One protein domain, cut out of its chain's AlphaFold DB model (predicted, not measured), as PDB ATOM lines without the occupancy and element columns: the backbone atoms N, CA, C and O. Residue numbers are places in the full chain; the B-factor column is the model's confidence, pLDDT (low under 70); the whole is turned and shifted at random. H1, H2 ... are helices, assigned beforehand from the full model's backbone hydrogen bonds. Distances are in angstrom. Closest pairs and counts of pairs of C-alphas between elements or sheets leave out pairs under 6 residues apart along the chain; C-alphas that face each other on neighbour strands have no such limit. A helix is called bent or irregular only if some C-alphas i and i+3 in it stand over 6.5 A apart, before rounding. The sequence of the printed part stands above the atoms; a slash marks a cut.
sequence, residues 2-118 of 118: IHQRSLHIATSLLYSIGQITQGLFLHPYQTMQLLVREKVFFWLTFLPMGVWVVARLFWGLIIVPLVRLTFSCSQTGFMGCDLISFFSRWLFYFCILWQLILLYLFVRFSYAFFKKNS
ATOM      1  N   ILE A   2     186.706 103.449 168.343       64.94
ATOM      2  CA  ILE A   2     185.657 103.915 167.403       64.94
ATOM      3  C   ILE A   2     184.470 102.932 167.294       64.94
ATOM      4  O   ILE A   2     183.317 103.353 167.266       64.94
ATOM      5  N   HIS A   3     184.735 101.619 167.319       67.31
ATOM      6  CA  HIS A   3     183.698 100.592 167.161       67.31
ATOM      7  C   HIS A   3     182.698 100.543 168.334       67.31
ATOM      8  O   HIS A   3     181.493 100.481 168.113       67.31
ATOM      9  N   GLN A   4     183.170 100.684 169.581       77.38
ATOM     10  CA  GLN A   4     182.284 100.744 170.753       77.38
ATOM     11  C   GLN A   4     181.390 101.988 170.743       77.38
ATOM     12  O   GLN A   4     180.210 101.903 171.066       77.38
ATOM     13  N   ARG A   5     181.917 103.139 170.310       79.31
ATOM     14  CA  ARG A   5     181.131 104.376 170.217       79.31
ATOM     15  C   ARG A   5     180.029 104.265 169.159       79.31
ATOM     16  O   ARG A   5     178.912 104.704 169.404       79.31
ATOM     17  N   SER A   6     180.325 103.632 168.021       80.19
ATOM     18  CA  SER A   6     179.333 103.354 166.974       80.19
ATOM     19  C   SER A   6     178.228 102.411 167.459       80.19
ATOM     20  O   SER A   6     177.055 102.702 167.235       80.19
ATOM     21  N   LEU A   7     178.579 101.347 168.191       85.69
ATOM     22  CA  LEU A   7     177.600 100.433 168.786       85.69
ATOM     23  C   LEU A   7     176.678 101.151 169.777       85.69
ATOM     24  O   LEU A   7     175.462 101.005 169.686       85.69
ATOM     25  N   HIS A   8     177.226 101.987 170.663       87.31
ATOM     26  CA  HIS A   8     176.414 102.754 171.610       87.31
ATOM     27  C   HIS A   8     175.429 103.701 170.912       87.31
ATOM     28  O   HIS A   8     174.263 103.762 171.303       87.31
ATOM     29  N   ILE A   9     175.866 104.390 169.854       87.56
ATOM     30  CA  ILE A   9     174.998 105.270 169.058       87.56
ATOM     31  C   ILE A   9     173.896 104.462 168.362       87.56
ATOM     32  O   ILE A   9     172.735 104.862 168.377       87.56
ATOM     33  N   ALA A  10     174.227 103.306 167.785       88.69
ATOM     34  CA  ALA A  10     173.232 102.449 167.148       88.69
ATOM     35  C   ALA A  10     172.182 101.958 168.158       88.69
ATOM     36  O   ALA A  10     170.984 102.017 167.881       88.69
ATOM     37  N   THR A  11     172.608 101.533 169.352       90.25
ATOM     38  CA  THR A  11     171.685 101.070 170.400       90.25
ATOM     39  C   THR A  11     170.780 102.175 170.927       90.25
ATOM     40  O   THR A  11     169.591 101.930 171.127       90.25
ATOM     41  N   SER A  12     171.295 103.394 171.118       89.88
ATOM     42  CA  SER A  12     170.478 104.510 171.599       89.88
ATOM     43  C   SER A  12     169.477 104.965 170.541       89.88
ATOM     44  O   SER A  12     168.318 105.203 170.873       89.88
ATOM     45  N   LEU A  13     169.873 104.992 169.264       88.19
ATOM     46  CA  LEU A  13     168.959 105.263 168.154       88.19
ATOM     47  C   LEU A  13     167.845 104.217 168.067       88.19
ATOM     48  O   LEU A  13     166.675 104.584 167.991       88.19
ATOM     49  N   LEU A  14     168.186 102.926 168.120       89.31
ATOM     50  CA  LEU A  14     167.195 101.843 168.121       89.31
ATOM     51  C   LEU A  14     166.239 101.953 169.311       89.31
ATOM     52  O   LEU A  14     165.029 101.807 169.142       89.31
ATOM     53  N   TYR A  15     166.768 102.263 170.496       91.25
ATOM     54  CA  TYR A  15     165.966 102.468 171.696       91.25
ATOM     55  C   TYR A  15     164.987 103.639 171.530       91.25
ATOM     56  O   TYR A  15     163.791 103.480 171.778       91.25
ATOM     57  N   SER A  16     165.456 104.790 171.036       89.06
ATOM     58  CA  SER A  16     164.597 105.948 170.769       89.06
ATOM     59  C   SER A  16     163.531 105.645 169.716       89.06
ATOM     60  O   SER A  16     162.372 106.009 169.907       89.06
ATOM     61  N   ILE A  17     163.875 104.935 168.638       89.06
ATOM     62  CA  ILE A  17     162.909 104.504 167.616       89.06
ATOM     63  C   ILE A  17     161.831 103.612 168.239       89.06
ATOM     64  O   ILE A  17     160.641 103.829 167.996       89.06
ATOM     65  N   GLY A  18     162.225 102.640 169.067       88.50
ATOM     66  CA  GLY A  18     161.293 101.759 169.772       88.50
ATOM     67  C   GLY A  18     160.359 102.531 170.703       88.50
ATOM     68  O   GLY A  18     159.141 102.372 170.627       88.50
ATOM     69  N   GLN A  19     160.909 103.435 171.513       91.25
ATOM     70  CA  GLN A  19     160.137 104.259 172.444       91.25
ATOM     71  C   GLN A  19     159.141 105.174 171.719       91.25
ATOM     72  O   GLN A  19     157.988 105.285 172.136       91.25
ATOM     73  N   ILE A  20     159.558 105.801 170.615       90.38
ATOM     74  CA  ILE A  20     158.679 106.630 169.780       90.38
ATOM     75  C   ILE A  20     157.582 105.775 169.152       90.38
ATOM     76  O   ILE A  20     156.428 106.185 169.161       90.38
ATOM     77  N   THR A  21     157.916 104.592 168.639       89.69
ATOM     78  CA  THR A  21     156.943 103.673 168.029       89.69
ATOM     79  C   THR A  21     155.873 103.258 169.034       89.69
ATOM     80  O   THR A  21     154.679 103.346 168.748       89.69
ATOM     81  N   GLN A  22     156.294 102.864 170.237       90.94
ATOM     82  CA  GLN A  22     155.390 102.506 171.324       90.94
ATOM     83  C   GLN A  22     154.549 103.707 171.776       90.94
ATOM     84  O   GLN A  22     153.341 103.573 171.975       90.94
ATOM     85  N   GLY A  23     155.162 104.887 171.895       90.94
ATOM     86  CA  GLY A  23     154.459 106.128 172.215       90.94
ATOM     87  C   GLY A  23     153.410 106.484 171.165       90.94
ATOM     88  O   GLY A  23     152.280 106.804 171.517       90.94
ATOM     89  N   LEU A  24     153.739 106.332 169.880       89.56
ATOM     90  CA  LEU A  24     152.801 106.550 168.783       89.56
ATOM     91  C   LEU A  24     151.595 105.621 168.904       89.56
ATOM     92  O   LEU A  24     150.492 106.067 168.625       89.56
ATOM     93  N   PHE A  25     151.802 104.370 169.327       89.00
ATOM     94  CA  PHE A  25     150.748 103.369 169.489       89.00
ATOM     95  C   PHE A  25     149.845 103.631 170.706       89.00
ATOM     96  O   PHE A  25     148.626 103.548 170.596       89.00
ATOM     97  N   LEU A  26     150.433 103.962 171.861       91.31
ATOM     98  CA  LEU A  26     149.708 104.112 173.133       91.31
ATOM     99  C   LEU A  26     149.168 105.531 173.363       91.31
ATOM    100  O   LEU A  26     148.060 105.712 173.866       91.31
ATOM    101  N   HIS A  27     149.948 106.546 172.996       92.75
ATOM    102  CA  HIS A  27     149.670 107.962 173.240       92.75
ATOM    103  C   HIS A  27     149.940 108.807 171.979       92.75
ATOM    104  O   HIS A  27     150.751 109.741 172.013       92.75
ATOM    105  N   PRO A  28     149.224 108.538 170.866       89.81
ATOM    106  CA  PRO A  28     149.500 109.141 169.561       89.81
ATOM    107  C   PRO A  28     149.516 110.668 169.607       89.81
ATOM    108  O   PRO A  28     150.369 111.294 168.990       89.81
ATOM    109  N   TYR A  29     148.620 111.287 170.378       90.75
ATOM    110  CA  TYR A  29     148.529 112.743 170.477       90.75
ATOM    111  C   TYR A  29     149.819 113.379 171.021       90.75
ATOM    112  O   TYR A  29     150.387 114.272 170.393       90.75
ATOM    113  N   GLN A  30     150.292 112.909 172.179       90.69
ATOM    114  CA  GLN A  30     151.460 113.476 172.860       90.69
ATOM    115  C   GLN A  30     152.737 113.213 172.065       90.69
ATOM    116  O   GLN A  30     153.544 114.122 171.854       90.69
ATOM    117  N   THR A  31     152.903 111.980 171.579       91.25
ATOM    118  CA  THR A  31     154.090 111.601 170.814       91.25
ATOM    119  C   THR A  31     154.148 112.339 169.482       91.25
ATOM    120  O   THR A  31     155.217 112.815 169.108       91.25
ATOM    121  N   MET A  32     153.016 112.533 168.799       90.56
ATOM    122  CA  MET A  32     152.986 113.274 167.538       90.56
ATOM    123  C   MET A  32     153.311 114.758 167.716       90.56
ATOM    124  O   MET A  32     154.030 115.336 166.901       90.56
ATOM    125  N   GLN A  33     152.834 115.373 168.800       90.31
ATOM    126  CA  GLN A  33     153.166 116.758 169.129       90.31
ATOM    127  C   GLN A  33     154.680 116.946 169.321       90.31
ATOM    128  O   GLN A  33     155.249 117.911 168.806       90.31
ATOM    129  N   LEU A  34     155.333 116.021 170.034       88.75
ATOM    130  CA  LEU A  34     156.791 116.009 170.204       88.75
ATOM    131  C   LEU A  34     157.507 115.795 168.863       88.75
ATOM    132  O   LEU A  34     158.442 116.527 168.544       88.75
ATOM    133  N   LEU A  35     157.025 114.852 168.049       88.94
ATOM    134  CA  LEU A  35     157.605 114.529 166.744       88.94
ATOM    135  C   LEU A  35     157.642 115.739 165.802       88.94
ATOM    136  O   LEU A  35     158.663 116.014 165.169       88.94
ATOM    137  N   VAL A  36     156.522 116.462 165.716       87.56
ATOM    138  CA  VAL A  36     156.380 117.646 164.855       87.56
ATOM    139  C   VAL A  36     157.259 118.795 165.353       87.56
ATOM    140  O   VAL A  36     157.818 119.531 164.540       87.56
ATOM    141  N   ARG A  37     157.415 118.938 166.675       86.44
ATOM    142  CA  ARG A  37     158.256 119.975 167.282       86.44
ATOM    143  C   ARG A  37     159.741 119.758 166.992       86.44
ATOM    144  O   ARG A  37     160.413 120.703 166.590       86.44
ATOM    145  N   GLU A  38     160.231 118.537 167.193       85.31
ATOM    146  CA  GLU A  38     161.660 118.211 167.082       85.31
ATOM    147  C   GLU A  38     162.116 118.011 165.625       85.31
ATOM    148  O   GLU A  38     163.292 118.182 165.325       85.31
ATOM    149  N   LYS A  39     161.213 117.654 164.695       80.94
ATOM    150  CA  LYS A  39     161.473 117.410 163.252       80.94
ATOM    151  C   LYS A  39     162.506 116.320 162.907       80.94
ATOM    152  O   LYS A  39     162.591 115.936 161.745       80.94
ATOM    153  N   VAL A  40     163.246 115.778 163.874       75.50
ATOM    154  CA  VAL A  40     164.281 114.747 163.655       75.50
ATOM    155  C   VAL A  40     163.680 113.429 163.168       75.50
ATOM    156  O   VAL A  40     164.231 112.777 162.292       75.50
ATOM    157  N   PHE A  41     162.523 113.050 163.708       82.25
ATOM    158  CA  PHE A  41     161.915 111.735 163.501       82.25
ATOM    159  C   PHE A  41     160.658 111.783 162.627       82.25
ATOM    160  O   PHE A  41     159.797 110.917 162.739       82.25
ATOM    161  N   PHE A  42     160.524 112.780 161.745       80.62
ATOM    162  CA  PHE A  42     159.291 112.980 160.971       80.62
ATOM    163  C   PHE A  42     158.895 111.747 160.137       80.62
ATOM    164  O   PHE A  42     157.709 111.485 159.958       80.62
ATOM    165  N   TRP A  43     159.861 110.952 159.665       85.31
ATOM    166  CA  TRP A  43     159.582 109.745 158.882       85.31
ATOM    167  C   TRP A  43     158.803 108.681 159.672       85.31
ATOM    168  O   TRP A  43     158.095 107.877 159.070       85.31
ATOM    169  N   LEU A  44     158.865 108.690 161.012       85.50
ATOM    170  CA  LEU A  44     158.104 107.767 161.866       85.50
ATOM    171  C   LEU A  44     156.590 108.000 161.793       85.50
ATOM    172  O   LEU A  44     155.816 107.129 162.174       85.50
ATOM    173  N   THR A  45     156.138 109.118 161.226       83.69
ATOM    174  CA  THR A  45     154.714 109.327 160.919       83.69
ATOM    175  C   THR A  45     154.181 108.371 159.844       83.69
ATOM    176  O   THR A  45     152.984 108.089 159.812       83.69
ATOM    177  N   PHE A  46     155.064 107.815 159.008       86.50
ATOM    178  CA  PHE A  46     154.747 106.794 158.002       86.50
ATOM    179  C   PHE A  46     154.965 105.366 158.515       86.50
ATOM    180  O   PHE A  46     154.908 104.408 157.742       86.50
ATOM    181  N   LEU A  47     155.213 105.196 159.818       86.25
ATOM    182  CA  LEU A  47     155.441 103.885 160.417       86.25
ATOM    183  C   LEU A  47     154.314 102.879 160.134       86.25
ATOM    184  O   LEU A  47     154.648 101.747 159.794       86.25
ATOM    185  N   PRO A  48     153.014 103.228 160.185       84.75
ATOM    186  CA  PRO A  48     151.949 102.262 159.903       84.75
ATOM    187  C   PRO A  48     152.005 101.717 158.472       84.75
ATOM    188  O   PRO A  48     151.801 100.522 158.263       84.75
ATOM    189  N   MET A  49     152.343 102.568 157.497       86.38
ATOM    190  CA  MET A  49     152.595 102.149 156.114       86.38
ATOM    191  C   MET A  49     153.833 101.256 156.001       86.38
ATOM    192  O   MET A  49     153.783 100.224 155.332       86.38
ATOM    193  N   GLY A  50     154.926 101.608 156.683       87.12
ATOM    194  CA  GLY A  50     156.133 100.777 156.732       87.12
ATOM    195  C   GLY A  50     155.856  99.388 157.316       87.12
ATOM    196  O   GLY A  50     156.213  98.377 156.711       87.12
ATOM    197  N   VAL A  51     155.140  99.335 158.443       86.81
ATOM    198  CA  VAL A  51     154.688  98.090 159.081       86.81
ATOM    199  C   VAL A  51     153.813  97.290 158.129       86.81
ATOM    200  O   VAL A  51     154.011  96.087 158.009       86.81
ATOM    201  N   TRP A  52     152.893  97.931 157.409       87.12
ATOM    202  CA  TRP A  52     152.054  97.234 156.442       87.12
ATOM    203  C   TRP A  52     152.861  96.612 155.296       87.12
ATOM    204  O   TRP A  52     152.620  95.456 154.952       87.12
ATOM    205  N   VAL A  53     153.836  97.327 154.725       87.94
ATOM    206  CA  VAL A  53     154.696  96.787 153.656       87.94
ATOM    207  C   VAL A  53     155.513  95.602 154.165       87.94
ATOM    208  O   VAL A  53     155.509  94.546 153.532       87.94
ATOM    209  N   VAL A  54     156.168  95.743 155.322       88.25
ATOM    210  CA  VAL A  54     156.960  94.661 155.927       88.25
ATOM    211  C   VAL A  54     156.074  93.467 156.264       88.25
ATOM    212  O   VAL A  54     156.411  92.339 155.909       88.25
ATOM    213  N   ALA A  55     154.913  93.702 156.876       86.19
ATOM    214  CA  ALA A  55     153.957  92.652 157.189       86.19
ATOM    215  C   ALA A  55     153.455  91.966 155.918       86.19
ATOM    216  O   ALA A  55     153.398  90.745 155.888       86.19
ATOM    217  N   ARG A  56     153.156  92.705 154.844       85.19
ATOM    218  CA  ARG A  56     152.712  92.133 153.567       85.19
ATOM    219  C   ARG A  56     153.798  91.291 152.901       85.19
ATOM    220  O   ARG A  56     153.482  90.222 152.379       85.19
ATOM    221  N   LEU A  57     155.052  91.743 152.931       88.38
ATOM    222  CA  LEU A  57     156.195  90.975 152.429       88.38
ATOM    223  C   LEU A  57     156.392  89.696 153.242       88.38
ATOM    224  O   LEU A  57     156.438  88.613 152.667       88.38
ATOM    225  N   PHE A  58     156.428  89.806 154.569       86.94
ATOM    226  CA  PHE A  58     156.547  88.658 155.465       86.94
ATOM    227  C   PHE A  58     155.386  87.670 155.271       86.94
ATOM    228  O   PHE A  58     155.583  86.460 155.176       86.94
ATOM    229  N   TRP A  59     154.168  88.189 155.128       82.38
ATOM    230  CA  TRP A  59     152.969  87.387 154.922       82.38
ATOM    231  C   TRP A  59     153.007  86.633 153.594       82.38
ATOM    232  O   TRP A  59     152.784  85.424 153.566       82.38
ATOM    233  N   GLY A  60     153.313  87.328 152.495       81.62
ATOM    234  CA  GLY A  60     153.337  86.743 151.155       81.62
ATOM    235  C   GLY A  60     154.497  85.777 150.926       81.62
ATOM    236  O   GLY A  60     154.312  84.769 150.249       81.62
ATOM    237  N   LEU A  61     155.671  86.064 151.493       85.31
ATOM    238  CA  LEU A  61     156.885  85.275 151.258       85.31
ATOM    239  C   LEU A  61     157.049  84.102 152.223       85.31
ATOM    240  O   LEU A  61     157.687  83.120 151.858       85.31
ATOM    241  N   ILE A  62     156.512  84.197 153.442       84.19
ATOM    242  CA  ILE A  62     156.763  83.203 154.494       84.19
ATOM    243  C   ILE A  62     155.458  82.547 154.931       84.19
ATOM    244  O   ILE A  62     155.310  81.337 154.791       84.19
ATOM    245  N   ILE A  63     154.485  83.320 155.419       80.12
ATOM    246  CA  ILE A  63     153.287  82.748 156.055       80.12
ATOM    247  C   ILE A  63     152.411  82.002 155.043       80.12
ATOM    248  O   ILE A  63     152.058  80.846 155.267       80.12
ATOM    249  N   VAL A  64     152.077  82.631 153.915       78.38
ATOM    250  CA  VAL A  64     151.230  82.019 152.879       78.38
ATOM    251  C   VAL A  64     151.817  80.711 152.327       78.38
ATOM    252  O   VAL A  64     151.082  79.720 152.307       78.38
ATOM    253  N   PRO A  65     153.089  80.643 151.884       80.62
ATOM    254  CA  PRO A  65     153.646  79.391 151.377       80.62
ATOM    255  C   PRO A  65     153.774  78.329 152.468       80.62
ATOM    256  O   PRO A  65     153.469  77.169 152.200       80.62
ATOM    257  N   LEU A  66     154.148  78.707 153.695       82.50
ATOM    258  CA  LEU A  66     154.314  77.760 154.795       82.50
ATOM    259  C   LEU A  66     152.982  77.114 155.194       82.50
ATOM    260  O   LEU A  66     152.918  75.897 155.309       82.50
ATOM    261  N   VAL A  67     151.899  77.891 155.300       75.31
ATOM    262  CA  VAL A  67     150.556  77.353 155.589       75.31
ATOM    263  C   VAL A  67     150.030  76.510 154.425       75.31
ATOM    264  O   VAL A  67     149.440  75.453 154.643       75.31
ATOM    265  N   ARG A  68     150.259  76.932 153.172       75.81
ATOM    266  CA  ARG A  68     149.873  76.120 152.005       75.81
ATOM    267  C   ARG A  68     150.593  74.771 151.983       75.81
ATOM    268  O   ARG A  68     149.954  73.778 151.648       75.81
ATOM    269  N   LEU A  69     151.873  74.743 152.358       78.00
ATOM    270  CA  LEU A  69     152.676  73.524 152.476       78.00
ATOM    271  C   LEU A  69     152.196  72.618 153.616       78.00
ATOM    272  O   LEU A  69     152.082  71.414 153.415       78.00
ATOM    273  N   THR A  70     151.911  73.171 154.797       77.88
ATOM    274  CA  THR A  70     151.572  72.362 155.978       77.88
ATOM    275  C   THR A  70     150.132  71.861 155.985       77.88
ATOM    276  O   THR A  70     149.888  70.742 156.427       77.88
ATOM    277  N   PHE A  71     149.176  72.657 155.499       71.06
ATOM    278  CA  PHE A  71     147.744  72.350 155.617       71.06
ATOM    279  C   PHE A  71     147.062  71.985 154.296       71.06
ATOM    280  O   PHE A  71     145.860  71.744 154.299       71.06
ATOM    281  N   SER A  72     147.786  71.946 153.167       66.50
ATOM    282  CA  SER A  72     147.226  71.593 151.851       66.50
ATOM    283  C   SER A  72     145.883  72.285 151.565       66.50
ATOM    284  O   SER A  72     144.937  71.655 151.092       66.50
ATOM    285  N   CYS A  73     145.806  73.602 151.821       62.34
ATOM    286  CA  CYS A  73     144.594  74.441 151.714       62.34
ATOM    287  C   CYS A  73     143.853  74.371 150.353       62.34
ATOM    288  O   CYS A  73     142.823  75.014 150.192       62.34
ATOM    289  N   SER A  74     144.375  73.646 149.356       61.44
ATOM    290  CA  SER A  74     143.695  73.381 148.082       61.44
ATOM    291  C   SER A  74     142.694  72.217 148.126       61.44
ATOM    292  O   SER A  74     141.811  72.175 147.277       61.44
ATOM    293  N   GLN A  75     142.809  71.285 149.084       56.94
ATOM    294  CA  GLN A  75     141.976  70.070 149.132       56.94
ATOM    295  C   GLN A  75     141.018  70.003 150.323       56.94
ATOM    296  O   GLN A  75     139.992  69.332 150.243       56.94
ATOM    297  N   THR A  76     141.309  70.700 151.419       54.56
ATOM    298  CA  THR A  76     140.489  70.660 152.635       54.56
ATOM    299  C   THR A  76     140.048  72.066 153.015       54.56
ATOM    300  O   THR A  76     140.891  72.954 153.136       54.56
ATOM    301  N   GLY A  77     138.742  72.265 153.233       59.62
ATOM    302  CA  GLY A  77     138.154  73.501 153.767       59.62
ATOM    303  C   GLY A  77     138.538  73.718 155.231       59.62
ATOM    304  O   GLY A  77     137.706  73.615 156.128       59.62
ATOM    305  N   PHE A  78     139.827  73.927 155.484       64.94
ATOM    306  CA  PHE A  78     140.371  74.098 156.819       64.94
ATOM    307  C   PHE A  78     140.216  75.558 157.249       64.94
ATOM    308  O   PHE A  78     140.709  76.469 156.585       64.94
ATOM    309  N   MET A  79     139.575  75.772 158.398       64.19
ATOM    310  CA  MET A  79     139.246  77.094 158.953       64.19
ATOM    311  C   MET A  79     140.473  78.022 159.077       64.19
ATOM    312  O   MET A  79     140.360  79.241 158.955       64.19
ATOM    313  N   GLY A  80     141.671  77.447 159.250       66.19
ATOM    314  CA  GLY A  80     142.936  78.185 159.275       66.19
ATOM    315  C   GLY A  80     143.239  78.961 157.986       66.19
ATOM    316  O   GLY A  80     143.835  80.035 158.055       66.19
ATOM    317  N   CYS A  81     142.790  78.481 156.823       69.38
ATOM    318  CA  CYS A  81     143.006  79.158 155.541       69.38
ATOM    319  C   CYS A  81     142.140  80.436 155.419       69.38
ATOM    320  O   CYS A  81     142.589  81.439 154.856       69.38
ATOM    321  N   ASP A  82     140.944  80.444 156.021       72.25
ATOM    322  CA  ASP A  82     140.049  81.611 156.049       72.25
ATOM    323  C   ASP A  82     140.489  82.657 157.083       72.25
ATOM    324  O   ASP A  82     140.484  83.861 156.802       72.25
ATOM    325  N   LEU A  83     140.965  82.209 158.251       78.50
ATOM    326  CA  LEU A  83     141.548  83.071 159.289       78.50
ATOM    327  C   LEU A  83     142.719  83.907 158.750       78.50
ATOM    328  O   LEU A  83     142.836  85.092 159.065       78.50
ATOM    329  N   ILE A  84     143.551  83.332 157.879       77.94
ATOM    330  CA  ILE A  84     144.675  84.037 157.240       77.94
ATOM    331  C   ILE A  84     144.187  85.220 156.400       77.94
ATOM    332  O   ILE A  84     144.747  86.319 156.471       77.94
ATOM    333  N   SER A  85     143.126  85.014 155.622       78.75
ATOM    334  CA  SER A  85     142.527  86.073 154.804       78.75
ATOM    335  C   SER A  85     141.882  87.157 155.671       78.75
ATOM    336  O   SER A  85     141.988  88.344 155.347       78.75
ATOM    337  N   PHE A  86     141.269  86.771 156.794       84.81
ATOM    338  CA  PHE A  86     140.713  87.703 157.772       84.81
ATOM    339  C   PHE A  86     141.795  88.595 158.395       84.81
ATOM    340  O   PHE A  86     141.688  89.818 158.305       84.81
ATOM    341  N   PHE A  87     142.865  88.017 158.954       83.69
ATOM    342  CA  PHE A  87     143.942  88.787 159.592       83.69
ATOM    343  C   PHE A  87     144.647  89.729 158.617       83.69
ATOM    344  O   PHE A  87     144.939  90.868 158.974       83.69
ATOM    345  N   SER A  88     144.868  89.297 157.372       83.75
ATOM    346  CA  SER A  88     145.471  90.154 156.348       83.75
ATOM    347  C   SER A  88     144.609  91.389 156.050       83.75
ATOM    348  O   SER A  88     145.127  92.510 156.019       83.75
ATOM    349  N   ARG A  89     143.290  91.212 155.885       87.69
ATOM    350  CA  ARG A  89     142.359  92.329 155.658       87.69
ATOM    351  C   ARG A  89     142.234  93.216 156.892       87.69
ATOM    352  O   ARG A  89     142.292  94.435 156.766       87.69
ATOM    353  N   TRP A  90     142.102  92.619 158.072       89.94
ATOM    354  CA  TRP A  90     142.030  93.344 159.338       89.94
ATOM    355  C   TRP A  90     143.266  94.223 159.555       89.94
ATOM    356  O   TRP A  90     143.122  95.416 159.821       89.94
ATOM    357  N   LEU A  91     144.468  93.676 159.346       87.06
ATOM    358  CA  LEU A  91     145.722  94.417 159.476       87.06
ATOM    359  C   LEU A  91     145.796  95.578 158.473       87.06
ATOM    360  O   LEU A  91     146.231  96.668 158.828       87.06
ATOM    361  N   PHE A  92     145.335  95.373 157.235       88.00
ATOM    362  CA  PHE A  92     145.260  96.439 156.232       88.00
ATOM    363  C   PHE A  92     144.356  97.593 156.678       88.00
ATOM    364  O   PHE A  92     144.791  98.747 156.664       88.00
ATOM    365  N   TYR A  93     143.129  97.299 157.121       90.31
ATOM    366  CA  TYR A  93     142.212  98.334 157.607       90.31
ATOM    367  C   TYR A  93     142.751  99.037 158.852       90.31
ATOM    368  O   TYR A  93     142.684 100.264 158.932       90.31
ATOM    369  N   PHE A  94     143.329  98.281 159.786       90.50
ATOM    370  CA  PHE A  94     143.974  98.829 160.973       90.50
ATOM    371  C   PHE A  94     145.085  99.817 160.595       90.50
ATOM    372  O   PHE A  94     145.058 100.962 161.040       90.50
ATOM    373  N   CYS A  95     146.011  99.425 159.714       89.94
ATOM    374  CA  CYS A  95     147.101 100.289 159.258       89.94
ATOM    375  C   CYS A  95     146.597 101.550 158.543       89.94
ATOM    376  O   CYS A  95     147.129 102.628 158.795       89.94
ATOM    377  N   ILE A  96     145.570 101.447 157.689       91.00
ATOM    378  CA  ILE A  96     144.998 102.612 156.993       91.00
ATOM    379  C   ILE A  96     144.354 103.585 157.974       91.00
ATOM    380  O   ILE A  96     144.667 104.775 157.945       91.00
ATOM    381  N   LEU A  97     143.466 103.097 158.842       93.00
ATOM    382  CA  LEU A  97     142.782 103.945 159.818       93.00
ATOM    383  C   LEU A  97     143.793 104.623 160.742       93.00
ATOM    384  O   LEU A  97     143.706 105.825 160.994       93.00
ATOM    385  N   TRP A  98     144.803 103.872 161.177       90.94
ATOM    386  CA  TRP A  98     145.875 104.404 162.001       90.94
ATOM    387  C   TRP A  98     146.708 105.463 161.268       90.94
ATOM    388  O   TRP A  98     146.989 106.526 161.821       90.94
ATOM    389  N   GLN A  99     147.032 105.237 159.991       92.38
ATOM    390  CA  GLN A  99     147.740 106.213 159.165       92.38
ATOM    391  C   GLN A  99     146.938 107.509 158.989       92.38
ATOM    392  O   GLN A  99     147.523 108.591 159.045       92.38
ATOM    393  N   LEU A 100     145.614 107.421 158.812       92.81
ATOM    394  CA  LEU A 100     144.738 108.593 158.715       92.81
ATOM    395  C   LEU A 100     144.728 109.406 160.014       92.81
ATOM    396  O   LEU A 100     144.832 110.631 159.963       92.81
ATOM    397  N   ILE A 101     144.664 108.742 161.173       93.12
ATOM    398  CA  ILE A 101     144.723 109.400 162.488       93.12
ATOM    399  C   ILE A 101     146.049 110.144 162.661       93.12
ATOM    400  O   ILE A 101     146.056 111.320 163.038       93.12
ATOM    401  N   LEU A 102     147.171 109.487 162.362       91.56
ATOM    402  CA  LEU A 102     148.483 110.120 162.468       91.56
ATOM    403  C   LEU A 102     148.619 111.288 161.491       91.56
ATOM    404  O   LEU A 102     149.095 112.348 161.886       91.56
ATOM    405  N   LEU A 103     148.154 111.149 160.250       91.31
ATOM    406  CA  LEU A 103     148.208 112.229 159.264       91.31
ATOM    407  C   LEU A 103     147.362 113.434 159.701       91.31
ATOM    408  O   LEU A 103     147.825 114.571 159.628       91.31
ATOM    409  N   TYR A 104     146.165 113.196 160.237       93.25
ATOM    410  CA  TYR A 104     145.334 114.248 160.822       93.25
ATOM    411  C   TYR A 104     146.063 114.989 161.955       93.25
ATOM    412  O   TYR A 104     146.136 116.222 161.948       93.25
ATOM    413  N   LEU A 105     146.649 114.255 162.909       92.38
ATOM    414  CA  LEU A 105     147.398 114.848 164.021       92.38
ATOM    415  C   LEU A 105     148.624 115.623 163.530       92.38
ATOM    416  O   LEU A 105     148.902 116.715 164.027       92.38
ATOM    417  N   PHE A 106     149.322 115.089 162.527       89.94
ATOM    418  CA  PHE A 106     150.465 115.742 161.900       89.94
ATOM    419  C   PHE A 106     150.088 117.114 161.350       89.94
ATOM    420  O   PHE A 106     150.722 118.111 161.699       89.94
ATOM    421  N   VAL A 107     149.047 117.172 160.514       90.88
ATOM    422  CA  VAL A 107     148.582 118.414 159.882       90.88
ATOM    423  C   VAL A 107     148.134 119.407 160.952       90.88
ATOM    424  O   VAL A 107     148.548 120.569 160.926       90.88
ATOM    425  N   ARG A 108     147.361 118.942 161.941       92.81
ATOM    426  CA  ARG A 108     146.873 119.770 163.050       92.81
ATOM    427  C   ARG A 108     148.014 120.438 163.818       92.81
ATOM    428  O   ARG A 108     147.974 121.649 164.036       92.81
ATOM    429  N   PHE A 109     149.020 119.672 164.241       91.75
ATOM    430  CA  PHE A 109     150.138 120.231 165.001       91.75
ATOM    431  C   PHE A 109     151.067 121.070 164.133       91.75
ATOM    432  O   PHE A 109     151.511 122.124 164.581       91.75
ATOM    433  N   SER A 110     151.310 120.662 162.887       88.00
ATOM    434  CA  SER A 110     152.130 121.438 161.951       88.00
ATOM    435  C   SER A 110     151.549 122.836 161.744       88.00
ATOM    436  O   SER A 110     152.276 123.822 161.847       88.00
ATOM    437  N   TYR A 111     150.228 122.939 161.564       90.19
ATOM    438  CA  TYR A 111     149.540 124.224 161.466       90.19
ATOM    439  C   TYR A 111     149.620 125.036 162.769       90.19
ATOM    440  O   TYR A 111     149.921 126.230 162.742       90.19
ATOM    441  N   ALA A 112     149.403 124.394 163.921       88.81
ATOM    442  CA  ALA A 112     149.469 125.063 165.221       88.81
ATOM    443  C   ALA A 112     150.864 125.649 165.519       88.81
ATOM    444  O   ALA A 112     150.967 126.763 166.035       88.81
ATOM    445  N   PHE A 113     151.934 124.927 165.175       85.19
ATOM    446  CA  PHE A 113     153.305 125.407 165.353       85.19
ATOM    447  C   PHE A 113     153.708 126.450 164.307       85.19
ATOM    448  O   PHE A 113     154.414 127.393 164.656       85.19
ATOM    449  N   PHE A 114     153.228 126.335 163.065       81.38
ATOM    450  CA  PHE A 114     153.446 127.360 162.041       81.38
ATOM    451  C   PHE A 114     152.831 128.704 162.453       81.38
ATOM    452  O   PHE A 114     153.519 129.719 162.434       81.38
ATOM    453  N   LYS A 115     151.579 128.699 162.937       78.75
ATOM    454  CA  LYS A 115     150.898 129.910 163.426       78.75
ATOM    455  C   LYS A 115     151.617 130.575 164.606       78.75
ATOM    456  O   LYS A 115     151.514 131.780 164.764       78.75
ATOM    457  N   LYS A 116     152.307 129.810 165.456       74.38
ATOM    458  CA  LYS A 116     153.034 130.353 166.617       74.38
ATOM    459  C   LYS A 116     154.345 131.061 166.236       74.38
ATOM    460  O   LYS A 116     154.822 131.882 167.011       74.38
ATOM    461  N   ASN A 117     154.935 130.711 165.094       59.47
ATOM    462  CA  ASN A 117     156.211 131.256 164.622       59.47
ATOM    463  C   ASN A 117     156.059 132.420 163.624       59.47
ATOM    464  O   ASN A 117     157.079 132.962 163.201       59.47
ATOM    465  N   SER A 118     154.828 132.761 163.232       53.84
ATOM    466  CA  SER A 118     154.493 133.925 162.404       53.84
ATOM    467  C   SER A 118     153.887 135.028 163.255       53.84
ATOM    468  O   SER A 118     153.977 136.179 162.783       53.84
TER     469      SER A 118
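AT A GLANCE: This is residues 2 to 118 of the 118 residues of an uncharacterized protein of Candidatus Pacebacteria bacterium RIFOXYD1_FULL_39_27 (UniProt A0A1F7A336). Two long helices, H3 and H4, fold back on each other as a long, narrow helical hairpin; short H2 packs on the later part of H4, and H1 sticks out sideways as an arm with residues 2 to 15. At the closed end of the hairpin, residues 74 to 79, of which 79 belongs to H4, also stand free. The printed part has 117 residues with four named helices in the order H1, H2, H3, H4 and no named strand, and its class is all helix. It is loose, with a radius of gyration of the C-alphas of 19.5 A, and flat, spanning 66 by 42 by 18 A.

IN THESE COORDINATES: H1 is residues 2 to 26, 36.4 A from first to last C-alpha, and begins with C-alpha 2 at (185.657, 103.915, 167.403). H2 is residues 28 to 38, 15.4 A long. H3 is residues 42 to 71, 42.6 A long, with C-alpha 42 at (159.291, 112.980, 160.971). H3 is irregular, with C-alphas 45 and 48 7.7 A apart, and has a kink of 44 degrees near residue 49. H4, the longest helix, is residues 79 to 117, 57.0 A long, and ends with C-alpha 117 at (156.211, 131.256, 164.622).

HOW THE PARTS SIT: H1 touches H2 with residues 20 to 24 alone. The closest C-alphas are those of Leu 24 and Thr 31, 5.6 A apart, and the two helices form a helical hairpin at a steep tilt of 43 degrees, opposite ways. H1 is close to H3 but not clearly touching, about perpendicular at 87 degrees; the closest C-alphas, of Thr 21 and Leu 44, are 7.5 A apart. H1 and H4 are apart, but only just, at 8.4 A. H2 and H3 only just touch, with 3 pairs of C-alphas within 8 A, the closest being Leu 35 and Phe 42 at 6.2 A. H2 touches H4, whose residues 102 to 113 alone take part, at a steep tilt of 48 degrees, the same way; the C-alphas of Gln 33 and Phe 109 are closest, 6.2 A apart. H3 and H4 touch as a helical hairpin at a shallow tilt of 5 degrees, opposite ways, with the C-alphas of Pro 48 and Cys 95 closest, 5.3 A apart. Every O i to N i+4 pair is within hydrogen-bond range in H1 and H2, against 20 of 26 in H3 and 34 of 35 in H4.

THE WHOLE: The two C-alphas farthest apart, of Gln 75 and Ser 118, are 66.4 A apart. The printed part has no cut and ends at residue 118, the chain's last. The links H1 to H2 and H2 to H3 are tight, and H3 to H4 is short. Mean pLDDT of the printed part is 83.4; residues 2 to 3, 72 to 81 and 117 to 118 are under 70.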